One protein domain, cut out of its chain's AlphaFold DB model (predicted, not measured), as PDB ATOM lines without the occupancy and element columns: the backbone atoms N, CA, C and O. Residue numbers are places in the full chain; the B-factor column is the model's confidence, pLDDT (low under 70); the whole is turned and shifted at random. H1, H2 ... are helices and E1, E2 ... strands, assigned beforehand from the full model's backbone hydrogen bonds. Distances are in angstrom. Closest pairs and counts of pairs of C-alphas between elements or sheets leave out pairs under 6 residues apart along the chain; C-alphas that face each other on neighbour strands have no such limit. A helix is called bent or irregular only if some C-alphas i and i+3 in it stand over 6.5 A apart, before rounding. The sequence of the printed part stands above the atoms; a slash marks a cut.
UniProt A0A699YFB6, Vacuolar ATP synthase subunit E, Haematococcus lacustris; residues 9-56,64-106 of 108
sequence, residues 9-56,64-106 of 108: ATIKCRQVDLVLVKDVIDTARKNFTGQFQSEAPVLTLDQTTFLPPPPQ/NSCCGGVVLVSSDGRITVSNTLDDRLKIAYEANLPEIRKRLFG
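This is residues 9 to 56 and 64 to 106 of the 108 residues of the protein "Vacuolar ATP synthase subunit E" of Haematococcus lacustris (UniProt A0A699YFB6). A small twisted sheet of four strands has the long helix H1 packed near its E2 and E1 end, while the bent helix H2 leads away from the end of E4 as an arm. Residues 89 to 106, of which 89 to 105 belong to H2, stick out free of the body, which without them spans 41 by 26 by 24 A. The printed part has 91 residues, with E1, H1, E2, E3, E4 and H2 in order along the chain; the mixed sheet runs E2, E1, E3, E4. The class is mixed, helices and strands. The whole is loose, with a radius of gyration of the C-alphas of 16.4 A and spans of 50 by 37 by 26 A.

E1, residues 9 to 12, is an inner strand. H1, residues 15 to 36, is on the sheet at a height of 6.4 A, over E1 and slantwise to the strands, at 33 degrees to E1 on the local plane; with H1 on one face, there are two layers. E2, residues 42 to 45, is an edge strand parallel to E1 at 21 degrees, with N 11 and O 44 at 2.8 A. The closest C-alphas of H1 and E2 are those of Ile 25 and Leu 43, 7.7 A apart. E1, H1 and E2 form a strand-helix-strand unit, two parallel neighbour strands with a helix between, and its crossover is right-handed. E3, residues 69 to 74, is antiparallel to E1 at 144 degrees, with N 10 and O 73 at 2.8 A. E4, residues 80 to 84, the other edge strand, forms a hairpin with E3 at 175 degrees, with N 72 and O 81 at 2.9 A. H2, residues 85 to 105, was assigned as one helix by its hydrogen bonds but is bent, C-alphas 95 and 98 being 7.5 A apart; its arms H2a, residues 85 to 95, and H2b, residues 98 to 105, are about perpendicular at 77 degrees. H2a only grazes the sheet, with residues 85 to 90, and H2b is not on it. H1 is apart from both arms. Every O i to N i+4 pair is within hydrogen-bond range in H2a and H2b, and 14 of 18 in H1.

E1 begins at C-alpha 9, (209.194, 141.005, 278.521). H1 spans 29.9 A, with a kink of 51 degrees near residue 23; it is irregular, C-alphas 16 and 19 being 7.4 A apart. E3 spans 16.9 A and H2a 15.4 A. H2b spans 10.5 A and ends at C-alpha 105, (229.537, 180.164, 272.888).

The C-alphas of Glu 39 and Gly 106 are the two farthest apart, 50.3 A. Residues 57 to 63 are not printed, and C-alphas 56 and 64 are 10.3 A apart across this cut, in the link from E2 to E3. Of the links that are printed whole, none is long. Mean pLDDT of the printed part is 89.1; residues 56 and 64 are under 70.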
ATOM      1  N   ALA A   9     209.122 139.790 279.319       91.19
ATOM      2  CA  ALA A   9     209.194 141.005 278.521       91.19
ATOM      3  C   ALA A   9     209.208 140.682 277.025       91.19
ATOM      4  O   ALA A   9     209.751 139.666 276.586       91.19
ATOM      5  N   THR A  10     208.642 141.588 276.239       92.44
ATOM      6  CA  THR A  10     208.623 141.532 274.781       92.44
ATOM      7  C   THR A  10     209.671 142.482 274.216       92.44
ATOM      8  O   THR A  10     209.744 143.646 274.605       92.44
ATOM      9  N   ILE A  11     210.490 141.997 273.289       92.19
ATOM     10  CA  ILE A  11     211.531 142.768 272.614       92.19
ATOM     11  C   ILE A  11     211.007 143.194 271.247       92.19
ATOM     12  O   ILE A  11     210.685 142.352 270.408       92.19
ATOM     13  N   LYS A  12     210.992 144.504 271.008       92.38
ATOM     14  CA  LYS A  12     210.778 145.104 269.692       92.38
ATOM     15  C   LYS A  12     212.115 145.567 269.134       92.38
ATOM     16  O   LYS A  12     212.890 146.242 269.814       92.38
ATOM     17  N   CYS A  13     212.386 145.195 267.893       91.81
ATOM     18  CA  CYS A  13     213.592 145.572 267.167       91.81
ATOM     19  C   CYS A  13     213.242 145.894 265.711       91.81
ATOM     20  O   CYS A  13     212.086 145.776 265.295       91.81
ATOM     21  N   ARG A  14     214.226 146.349 264.933       90.94
ATOM     22  CA  ARG A  14     214.045 146.539 263.490       90.94
ATOM     23  C   ARG A  14     214.051 145.187 262.789       90.94
ATOM     24  O   ARG A  14     214.735 144.263 263.222       90.94
ATOM     25  N   GLN A  15     213.374 145.106 261.647       87.44
ATOM     26  CA  GLN A  15     213.315 143.878 260.851       87.44
ATOM     27  C   GLN A  15     214.710 143.352 260.464       87.44
ATOM     28  O   GLN A  15     214.947 142.148 260.501       87.44
ATOM     29  N   VAL A  16     215.651 144.250 260.155       88.56
ATOM     30  CA  VAL A  16     217.038 143.898 259.792       88.56
ATOM     31  C   VAL A  16     217.852 143.333 260.960       88.56
ATOM     32  O   VAL A  16     218.775 142.555 260.738       88.56
ATOM     33  N   ASP A  17     217.494 143.674 262.201       90.38
ATOM     34  CA  ASP A  17     218.239 143.270 263.398       90.38
ATOM     35  C   ASP A  17     217.714 141.953 263.998       90.38
ATOM     36  O   ASP A  17     218.292 141.439 264.952       90.38
ATOM     37  N   LEU A  18     216.637 141.373 263.452       88.88
ATOM     38  CA  LEU A  18     215.979 140.189 264.018       88.88
ATOM     39  C   LEU A  18     216.920 139.001 264.227       88.88
ATOM     40  O   LEU A  18     216.832 138.324 265.250       88.88
ATOM     41  N   VAL A  19     217.790 138.732 263.252       90.81
ATOM     42  CA  VAL A  19     218.741 137.613 263.317       90.81
ATOM     43  C   VAL A  19     219.753 137.859 264.436       90.81
ATOM     44  O   VAL A  19     219.913 137.023 265.317       90.81
ATOM     45  N   LEU A  20     220.332 139.060 264.470       91.31
ATOM     46  CA  LEU A  20     221.300 139.457 265.489       91.31
ATOM     47  C   LEU A  20     220.699 139.401 266.899       91.31
ATOM     48  O   LEU A  20     221.336 138.926 267.836       91.31
ATOM     49  N   VAL A  21     219.463 139.875 267.067       91.06
ATOM     50  CA  VAL A  21     218.809 139.872 268.377       91.06
ATOM     51  C   VAL A  21     218.525 138.442 268.840       91.06
ATOM     52  O   VAL A  21     218.737 138.152 270.015       91.06
ATOM     53  N   LYS A  22     218.120 137.531 267.943       90.19
ATOM     54  CA  LYS A  22     217.941 136.107 268.281       90.19
ATOM     55  C   LYS A  22     219.227 135.479 268.817       90.19
ATOM     56  O   LYS A  22     219.175 134.836 269.861       90.19
ATOM     57  N   ASP A  23     220.362 135.742 268.176       92.06
ATOM     58  CA  ASP A  23     221.655 135.179 268.585       92.06
ATOM     59  C   ASP A  23     222.144 135.735 269.937       92.06
ATOM     60  O   ASP A  23     222.813 135.051 270.716       92.06
ATOM     61  N   VAL A  24     221.792 136.984 270.256       92.75
ATOM     62  CA  VAL A  24     222.265 137.672 271.468       92.75
ATOM     63  C   VAL A  24     221.376 137.412 272.693       92.75
ATOM     64  O   VAL A  24     221.863 137.540 273.821       92.75
ATOM     65  N   ILE A  25     220.109 137.010 272.524       90.25
ATOM     66  CA  ILE A  25     219.155 136.816 273.636       90.25
ATOM     67  C   ILE A  25     219.691 135.857 274.704       90.25
ATOM     68  O   ILE A  25     219.659 136.188 275.892       90.25
ATOM     69  N   ASP A  26     220.232 134.704 274.315       89.81
ATOM     70  CA  ASP A  26     220.710 133.711 275.286       89.81
ATOM     71  C   ASP A  26     221.932 134.206 276.063       89.81
ATOM     72  O   ASP A  26     222.046 133.998 277.277       89.81
ATOM     73  N   THR A  27     222.821 134.934 275.387       92.19
ATOM     74  CA  THR A  27     223.973 135.582 276.023       92.19
ATOM     75  C   THR A  27     223.514 136.668 277.000       92.19
ATOM     76  O   THR A  27     224.009 136.743 278.126       92.19
ATOM     77  N   ALA A  28     222.517 137.471 276.621       90.12
ATOM     78  CA  ALA A  28     221.952 138.505 277.481       90.12
ATOM     79  C   ALA A  28     221.285 137.918 278.738       90.12
ATOM     80  O   ALA A  28     221.469 138.454 279.831       90.12
ATOM     81  N   ARG A  29     220.573 136.788 278.619       88.88
ATOM     82  CA  ARG A  29     219.967 136.088 279.766       88.88
ATOM     83  C   ARG A  29     221.023 135.576 280.746       88.88
ATOM     84  O   ARG A  29     220.887 135.801 281.946       88.88
ATOM     85  N   LYS A  30     222.107 134.967 280.246       90.31
ATOM     86  CA  LYS A  30     223.245 134.534 281.082       90.31
ATOM     87  C   LYS A  30     223.875 135.712 281.829       90.31
ATOM     88  O   LYS A  30     224.084 135.631 283.038       90.31
ATOM     89  N   ASN A  31     224.101 136.826 281.133       90.94
ATOM     90  CA  ASN A  31     224.652 138.041 281.735       90.94
ATOM     91  C   ASN A  31     223.723 138.637 282.806       90.94
ATOM     92  O   ASN A  31     224.200 139.100 283.842       90.94
ATOM     93  N   PHE A  32     222.404 138.592 282.592       88.12
ATOM     94  CA  PHE A  32     221.426 139.057 283.574       88.12
ATOM     95  C   PHE A  32     221.460 138.218 284.857       88.12
ATOM     96  O   PHE A  32     221.528 138.779 285.951       88.12
ATOM     97  N   THR A  33     221.463 136.888 284.741       87.69
ATOM     98  CA  THR A  33     221.548 136.000 285.911       87.69
ATOM     99  C   THR A  33     222.883 136.145 286.637       87.69
ATOM    100  O   THR A  33     222.895 136.150 287.863       87.69
ATOM    101  N   GLY A  34     223.989 136.359 285.916       88.25
ATOM    102  CA  GLY A  34     225.292 136.637 286.524       88.25
ATOM    103  C   GLY A  34     225.334 137.949 287.316       88.25
ATOM    104  O   GLY A  34     225.839 137.972 288.434       88.25
ATOM    105  N   GLN A  35     224.771 139.038 286.775       88.31
ATOM    106  CA  GLN A  35     224.784 140.348 287.443       88.31
ATOM    107  C   GLN A  35     223.782 140.466 288.593       88.31
ATOM    108  O   GLN A  35     224.073 141.113 289.596       88.31
ATOM    109  N   PHE A  36     222.584 139.899 288.438       84.94
ATOM    110  CA  PHE A  36     221.487 140.101 289.387       84.94
ATOM    111  C   PHE A  36     221.200 138.887 290.269       84.94
ATOM    112  O   PHE A  36     220.308 138.980 291.110       84.94
ATOM    113  N   GLN A  37     221.906 137.766 290.060       83.00
ATOM    114  CA  GLN A  37     221.721 136.500 290.787       83.00
ATOM    115  C   GLN A  37     220.253 136.042 290.841       83.00
ATOM    116  O   GLN A  37     219.820 135.363 291.766       83.00
ATOM    117  N   SER A  38     219.466 136.443 289.841       82.25
ATOM    118  CA  SER A  38     218.034 136.183 289.751       82.25
ATOM    119  C   SER A  38     217.706 135.509 288.430       82.25
ATOM    120  O   SER A  38     218.422 135.691 287.438       82.25
ATOM    121  N   GLU A  39     216.595 134.779 288.404       82.75
ATOM    122  CA  GLU A  39     216.095 134.147 287.189       82.75
ATOM    123  C   GLU A  39     215.907 135.187 286.074       82.75
ATOM    124  O   GLU A  39     215.375 136.279 286.300       82.75
ATOM    125  N   ALA A  40     216.421 134.873 284.883       82.50
ATOM    126  CA  ALA A  40     216.300 135.750 283.729       82.50
ATOM    127  C   ALA A  40     214.860 135.720 283.200       82.50
ATOM    128  O   ALA A  40     214.317 134.624 283.020       82.50
ATOM    129  N   PRO A  41     214.264 136.884 282.895       85.81
ATOM    130  CA  PRO A  41     212.899 136.939 282.404       85.81
ATOM    131  C   PRO A  41     212.736 136.168 281.094       85.81
ATOM    132  O   PRO A  41     213.683 136.012 280.314       85.81
ATOM    133  N   VAL A  42     211.515 135.703 280.848       87.81
ATOM    134  CA  VAL A  42     211.128 135.137 279.555       87.81
ATOM    135  C   VAL A  42     211.090 136.276 278.540       87.81
ATOM    136  O   VAL A  42     210.346 137.239 278.713       87.81
ATOM    137  N   LEU A  43     211.923 136.178 277.505       88.31
ATOM    138  CA  LEU A  43     212.036 137.184 276.454       88.31
ATOM    139  C   LEU A  43     211.337 136.685 275.192       88.31
ATOM    140  O   LEU A  43     211.730 135.663 274.631       88.31
ATOM    141  N   THR A  44     210.330 137.426 274.739       89.12
ATOM    142  CA  THR A  44     209.588 137.130 273.507       89.12
ATOM    143  C   THR A  44     209.945 138.159 272.446       89.12
ATOM    144  O   THR A  44     209.871 139.356 272.702       89.12
ATOM    145  N   LEU A  45     210.328 137.729 271.245       88.94
ATOM    146  CA  LEU A  45     210.546 138.649 270.127       88.94
ATOM    147  C   LEU A  45     209.227 138.967 269.427       88.94
ATOM    148  O   LEU A  45     208.549 138.055 268.956       88.94
ATOM    149  N   ASP A  46     208.901 140.254 269.323       87.75
ATOM    150  CA  ASP A  46     207.769 140.708 268.522       87.75
ATOM    151  C   ASP A  46     208.126 140.614 267.031       87.75
ATOM    152  O   ASP A  46     209.108 141.201 266.573       87.75
ATOM    153  N   GLN A  47     207.341 139.840 266.282       84.94
ATOM    154  CA  GLN A  47     207.467 139.686 264.827       84.94
ATOM    155  C   GLN A  47     206.331 140.385 264.067       84.94
ATOM    156  O   GLN A  47     206.210 140.230 262.855       84.94
ATOM    157  N   THR A  48     205.478 141.126 264.778       83.25
ATOM    158  CA  THR A  48     204.315 141.824 264.216       83.25
ATOM    159  C   THR A  48     204.553 143.325 264.134       83.25
ATOM    160  O   THR A  48     204.231 143.942 263.122       83.25
ATOM    161  N   THR A  49     205.163 143.910 265.172       84.12
ATOM    162  CA  THR A  49     205.425 145.350 265.260       84.12
ATOM    163  C   THR A  49     206.925 145.613 265.308       84.12
ATOM    164  O   THR A  49     207.575 145.396 266.333       84.12
ATOM    165  N   PHE A  50     207.477 146.118 264.206       87.00
ATOM    166  CA  PHE A  50     208.897 146.449 264.104       87.00
ATOM    167  C   PHE A  50     209.171 147.923 264.391       87.00
ATOM    168  O   PHE A  50     208.311 148.785 264.206       87.00
ATOM    169  N   LEU A  51     210.400 148.208 264.824       86.81
ATOM    170  CA  LEU A  51     210.904 149.579 264.881       86.81
ATOM    171  C   LEU A  51     211.077 150.153 263.464       86.81
ATOM    172  O   LEU A  51     211.245 149.377 262.515       86.81
ATOM    173  N   PRO A  52     211.079 151.492 263.320       87.00
ATOM    174  CA  PRO A  52     211.253 152.133 262.026       87.00
ATOM    175  C   PRO A  52     212.529 151.674 261.303       87.00
ATOM    176  O   PRO A  52     213.511 151.295 261.954       87.00
ATOM    177  N   PRO A  53     212.538 151.693 259.961       84.31
ATOM    178  CA  PRO A  53     213.675 151.220 259.188       84.31
ATOM    179  C   PRO A  53     214.929 152.086 259.413       84.31
ATOM    180  O   PRO A  53     214.844 153.200 259.946       84.31
ATOM    181  N   PRO A  54     216.111 151.589 259.004       81.88
ATOM    182  CA  PRO A  54     217.329 152.387 259.001       81.88
ATOM    183  C   PRO A  54     217.144 153.671 258.179       81.88
ATOM    184  O   PRO A  54     216.423 153.642 257.178       81.88
ATOM    185  N   PRO A  55     217.803 154.780 258.555       76.56
ATOM    186  CA  PRO A  55     217.755 156.010 257.775       76.56
ATOM    187  C   PRO A  55     218.249 155.746 256.346       76.56
ATOM    188  O   PRO A  55     219.405 155.375 256.133       76.56
ATOM    189  N   GLN A  56     217.360 155.907 255.364       66.81
ATOM    190  CA  GLN A  56     217.736 155.947 253.953       66.81
ATOM    191  C   GLN A  56     218.275 157.348 253.637       66.81
ATOM    192  O   GLN A  56     217.832 158.322 254.230       66.81
ATOM    193  N   ASN A  64     210.400 158.972 260.151       69.31
ATOM    194  CA  ASN A  64     210.420 157.770 261.000       69.31
ATOM    195  C   ASN A  64     211.599 156.855 260.639       69.31
ATOM    196  O   ASN A  64     211.429 155.874 259.915       69.31
ATOM    197  N   SER A  65     212.796 157.162 261.133       79.38
ATOM    198  CA  SER A  65     213.955 156.268 261.002       79.38
ATOM    199  C   SER A  65     214.537 155.932 262.367       79.38
ATOM    200  O   SER A  65     214.446 156.734 263.293       79.38
ATOM    201  N   CYS A  66     215.098 154.731 262.497       83.50
ATOM    202  CA  CYS A  66     215.769 154.290 263.714       83.50
ATOM    203  C   CYS A  66     217.174 153.803 263.370       83.50
ATOM    204  O   CYS A  66     217.342 152.895 262.547       83.50
ATOM    205  N   CYS A  67     218.191 154.373 264.018       85.06
ATOM    206  CA  CYS A  67     219.588 153.980 263.816       85.06
ATOM    207  C   CYS A  67     219.877 152.578 264.366       85.06
ATOM    208  O   CYS A  67     220.757 151.883 263.850       85.06
ATOM    209  N   GLY A  68     219.101 152.137 265.358       87.62
ATOM    210  CA  GLY A  68     219.131 150.783 265.898       87.62
ATOM    211  C   GLY A  68     218.883 150.727 267.398       87.62
ATOM    212  O   GLY A  68     218.559 151.723 268.046       87.62
ATOM    213  N   GLY A  69     219.071 149.532 267.949       91.00
ATOM    214  CA  GLY A  69     218.774 149.215 269.341       91.00
ATOM    215  C   GLY A  69     217.431 148.506 269.491       91.00
ATOM    216  O   GLY A  69     216.864 147.989 268.527       91.00
ATOM    217  N   VAL A  70     216.956 148.430 270.730       92.75
ATOM    218  CA  VAL A  70     215.777 147.636 271.086       92.75
ATOM    219  C   VAL A  70     214.860 148.410 272.016       92.75
ATOM    220  O   VAL A  70     215.310 149.226 272.823       92.75
ATOM    221  N   VAL A  71     213.573 148.107 271.932       92.62
ATOM    222  CA  VAL A  71     212.564 148.581 272.872       92.62
ATOM    223  C   VAL A  71     212.019 147.374 273.616       92.62
ATOM    224  O   VAL A  71     211.551 146.416 273.004       92.62
ATOM    225  N   LEU A  72     212.106 147.406 274.940       92.06
ATOM    226  CA  LEU A  72     211.544 146.377 275.803       92.06
ATOM    227  C   LEU A  72     210.159 146.821 276.249       92.06
ATOM    228  O   LEU A  72     209.987 147.944 276.714       92.06
ATOM    229  N   VAL A  73     209.186 145.934 276.138       91.44
ATOM    230  CA  VAL A  73     207.813 146.166 276.575       91.44
ATOM    231  C   VAL A  73     207.469 145.114 277.620       91.44
ATOM    232  O   VAL A  73     207.806 143.942 277.462       91.44
ATOM    233  N   SER A  74     206.812 145.530 278.694       90.56
ATOM    234  CA  SER A  74     206.200 144.621 279.660       90.56
ATOM    235  C   SER A  74     205.247 143.637 278.975       90.56
ATOM    236  O   SER A  74     204.641 143.950 277.949       90.56
ATOM    237  N   SER A  75     205.041 142.466 279.580       86.25
ATOM    238  CA  SER A  75     203.964 141.558 279.168       86.25
ATOM    239  C   SER A  75     202.570 142.195 279.181       86.25
ATOM    240  O   SER A  75     201.713 141.760 278.418       86.25
ATOM    241  N   ASP A  76     202.331 143.208 280.021       83.94
ATOM    242  CA  ASP A  76     201.040 143.903 280.096       83.94
ATOM    243  C   ASP A  76     200.932 145.105 279.138       83.94
ATOM    244  O   ASP A  76     199.877 145.736 279.047       83.94
ATOM    245  N   GLY A  77     202.014 145.433 278.422       83.88
ATOM    246  CA  GLY A  77     202.080 146.563 277.498       83.88
ATOM    247  C   GLY A  77     202.159 147.947 278.155       83.88
ATOM    248  O   GLY A  77     202.231 148.941 277.435       83.88
ATOM    249  N   ARG A  78     202.153 148.050 279.490       88.12
ATOM    250  CA  ARG A  78     202.099 149.335 280.211       88.12
ATOM    251  C   ARG A  78     203.466 149.975 280.356       88.12
ATOM    252  O   ARG A  78     203.596 151.187 280.202       88.12
ATOM    253  N   ILE A  79     204.487 149.177 280.658       90.94
ATOM    254  CA  ILE A  79     205.854 149.675 280.834       90.94
ATOM    255  C   ILE A  79     206.633 149.454 279.545       90.94
ATOM    256  O   ILE A  79     206.787 148.325 279.086       90.94
ATOM    257  N   THR A  80     207.156 150.539 278.980       91.44
ATOM    258  CA  THR A  80     208.041 150.497 277.815       91.44
ATOM    259  C   THR A  80     209.383 151.117 278.177       91.44
ATOM    260  O   THR A  80     209.454 152.256 278.631       91.44
ATOM    261  N   VAL A  81     210.457 150.363 277.973       92.25
ATOM    262  CA  VAL A  81     211.836 150.813 278.147       92.25
ATOM    263  C   VAL A  81     212.463 150.917 276.768       92.25
ATOM    264  O   VAL A  81     212.840 149.909 276.165       92.25
ATOM    265  N   SER A  82     212.579 152.146 276.273       92.00
ATOM    266  CA  SER A  82     213.290 152.393 275.025       92.00
ATOM    267  C   SER A  82     214.794 152.439 275.266       92.00
ATOM    268  O   SER A  82     215.281 153.224 276.079       92.00
ATOM    269  N   ASN A  83     215.528 151.576 274.569       92.69
ATOM    270  CA  ASN A  83     216.986 151.554 274.561       92.69
ATOM    271  C   ASN A  83     217.508 151.603 273.117       92.69
ATOM    272  O   ASN A  83     218.460 150.907 272.750       92.69
ATOM    273  N   THR A  84     216.842 152.403 272.284       93.19
ATOM    274  CA  THR A  84     217.315 152.745 270.942       93.19
ATOM    275  C   THR A  84     218.523 153.681 271.036       93.19
ATOM    276  O   THR A  84     218.726 154.375 272.038       93.19
ATOM    277  N   LEU A  85     219.366 153.689 270.005       91.06
ATOM    278  CA  LEU A  85     220.499 154.616 269.935       91.06
ATOM    279  C   LEU A  85     220.027 156.072 269.874       91.06
ATOM    280  O   LEU A  85     220.635 156.930 270.511       91.06
ATOM    281  N   ASP A  86     218.926 156.317 269.167       89.75
ATOM    282  CA  ASP A  86     218.334 157.640 268.989       89.75
ATOM    283  C   ASP A  86     217.861 158.223 270.334       89.75
ATOM    284  O   ASP A  86     218.234 159.342 270.692       89.75
ATOM    285  N   ASP A  87     217.139 157.439 271.146       91.56
ATOM    286  CA  ASP A  87     216.674 157.885 272.466       91.56
ATOM    287  C   ASP A  87     217.831 158.090 273.448       91.56
ATOM    288  O   ASP A  87     217.847 159.054 274.217       91.56
ATOM    289  N   ARG A  88     218.846 157.217 273.408       93.38
ATOM    290  CA  ARG A  88     220.054 157.386 274.226       93.38
ATOM    291  C   ARG A  88     220.803 158.663 273.864       93.38
ATOM    292  O   ARG A  88     221.261 159.364 274.766       93.38
ATOM    293  N   LEU A  89     220.936 158.951 272.569       92.25
ATOM    294  CA  LEU A  89     221.582 160.165 272.089       92.25
ATOM    295  C   LEU A  89     220.797 161.400 272.526       92.25
ATOM    296  O   LEU A  89     221.404 162.344 273.018       92.25
ATOM    297  N   LYS A  90     219.466 161.370 272.419       91.50
ATOM    298  CA  LYS A  90     218.604 162.467 272.868       91.50
ATOM    299  C   LYS A  90     218.782 162.764 274.359       91.50
ATOM    300  O   LYS A  90     219.044 163.908 274.716       91.50
ATOM    301  N   ILE A  91     218.725 161.740 275.214       93.44
ATOM    302  CA  ILE A  91     218.919 161.899 276.666       93.44
ATOM    303  C   ILE A  91     220.314 162.465 276.971       93.44
ATOM    304  O   ILE A  91     220.455 163.381 277.780       93.44
ATOM    305  N   ALA A  92     221.355 161.934 276.322       94.62
ATOM    306  CA  ALA A  92     222.721 162.412 276.515       94.62
ATOM    307  C   ALA A  92     222.908 163.853 276.017       94.62
ATOM    308  O   ALA A  92     223.618 164.633 276.646       94.62
ATOM    309  N   TYR A  93     222.276 164.211 274.901       93.38
ATOM    310  CA  TYR A  93     222.309 165.557 274.349       93.38
ATOM    311  C   TYR A  93     221.648 166.560 275.295       93.38
ATOM    312  O   TYR A  93     222.264 167.568 275.617       93.38
ATOM    313  N   GLU A  94     220.448 166.264 275.798       94.44
ATOM    314  CA  GLU A  94     219.734 167.130 276.744       94.44
ATOM    315  C   GLU A  94     220.529 167.333 278.042       94.44
ATOM    316  O   GLU A  94     220.662 168.463 278.513       94.44
ATOM    317  N   ALA A  95     221.123 166.266 278.585       94.69
ATOM    318  CA  ALA A  95     221.937 166.341 279.798       94.69
ATOM    319  C   ALA A  95     223.231 167.153 279.608       94.69
ATOM    320  O   ALA A  95     223.626 167.901 280.501       94.69
ATOM    321  N   ASN A  96     223.879 167.027 278.445       94.69
ATOM    322  CA  ASN A  96     225.142 167.708 278.143       94.69
ATOM    323  C   ASN A  96     224.952 169.073 277.469       94.69
ATOM    324  O   ASN A  96     225.931 169.779 277.227       94.69
ATOM    325  N   LEU A  97     223.714 169.472 277.171       94.00
ATOM    326  CA  LEU A  97     223.404 170.720 276.477       94.00
ATOM    327  C   LEU A  97     224.037 171.960 277.137       94.00
ATOM    328  O   LEU A  97     224.580 172.789 276.400       94.00
ATOM    329  N   PRO A  98     224.048 172.102 278.481       93.44
ATOM    330  CA  PRO A  98     224.708 173.234 279.131       93.44
ATOM    331  C   PRO A  98     226.214 173.280 278.845       93.44
ATOM    332  O   PRO A  98     226.762 174.343 278.556       93.44
ATOM    333  N   GLU A  99     226.881 172.125 278.870       94.62
ATOM    334  CA  GLU A  99     228.318 172.025 278.617       94.62
ATOM    335  C   GLU A  99     228.652 172.272 277.140       94.62
ATOM    336  O   GLU A  99     229.596 172.999 276.831       94.62
ATOM    337  N   ILE A 100     227.849 171.725 276.222       94.06
ATOM    338  CA  ILE A 100     227.980 171.973 274.781       94.06
ATOM    339  C   ILE A 100     227.847 173.474 274.501       94.06
ATOM    340  O   ILE A 100     228.688 174.049 273.810       94.06
ATOM    341  N   ARG A 101     226.835 174.129 275.082       94.88
ATOM    342  CA  ARG A 101     226.620 175.570 274.921       94.88
ATOM    343  C   ARG A 101     227.802 176.377 275.454       94.88
ATOM    344  O   ARG A 101     228.285 177.250 274.738       94.88
ATOM    345  N   LYS A 102     228.295 176.045 276.652       95.31
ATOM    346  CA  LYS A 102     229.478 176.676 277.255       95.31
ATOM    347  C   LYS A 102     230.713 176.556 276.359       95.31
ATOM    348  O   LYS A 102     231.432 177.529 276.161       95.31
ATOM    349  N   ARG A 103     230.965 175.375 275.788       93.88
ATOM    350  CA  ARG A 103     232.122 175.148 274.905       93.88
ATOM    351  C   ARG A 103     232.018 175.895 273.574       93.88
ATOM    352  O   ARG A 103     233.042 176.318 273.054       93.88
ATOM    353  N   LEU A 104     230.812 176.032 273.019       94.69
ATOM    354  CA  LEU A 104     230.602 176.665 271.712       94.69
ATOM    355  C   LEU A 104     230.517 178.193 271.780       94.69
ATOM    356  O   LEU A 104     231.034 178.866 270.894       94.69
ATOM    357  N   PHE A 105     229.856 178.735 272.802       95.00
ATOM    358  CA  PHE A 105     229.537 180.164 272.888       95.00
ATOM    359  C   PHE A 105     230.235 180.881 274.050       95.00
ATOM    360  O   PHE A 105     230.053 182.084 274.213       95.00
ATOM    361  N   GLY A 106     231.049 180.165 274.831       89.06
ATOM    362  CA  GLY A 106     231.679 180.685 276.039       89.06
ATOM    363  C   GLY A 106     230.746 180.666 277.251       89.06
ATOM    364  O   GLY A 106     229.608 180.194 277.187       89.06
TER     365      GLY A 106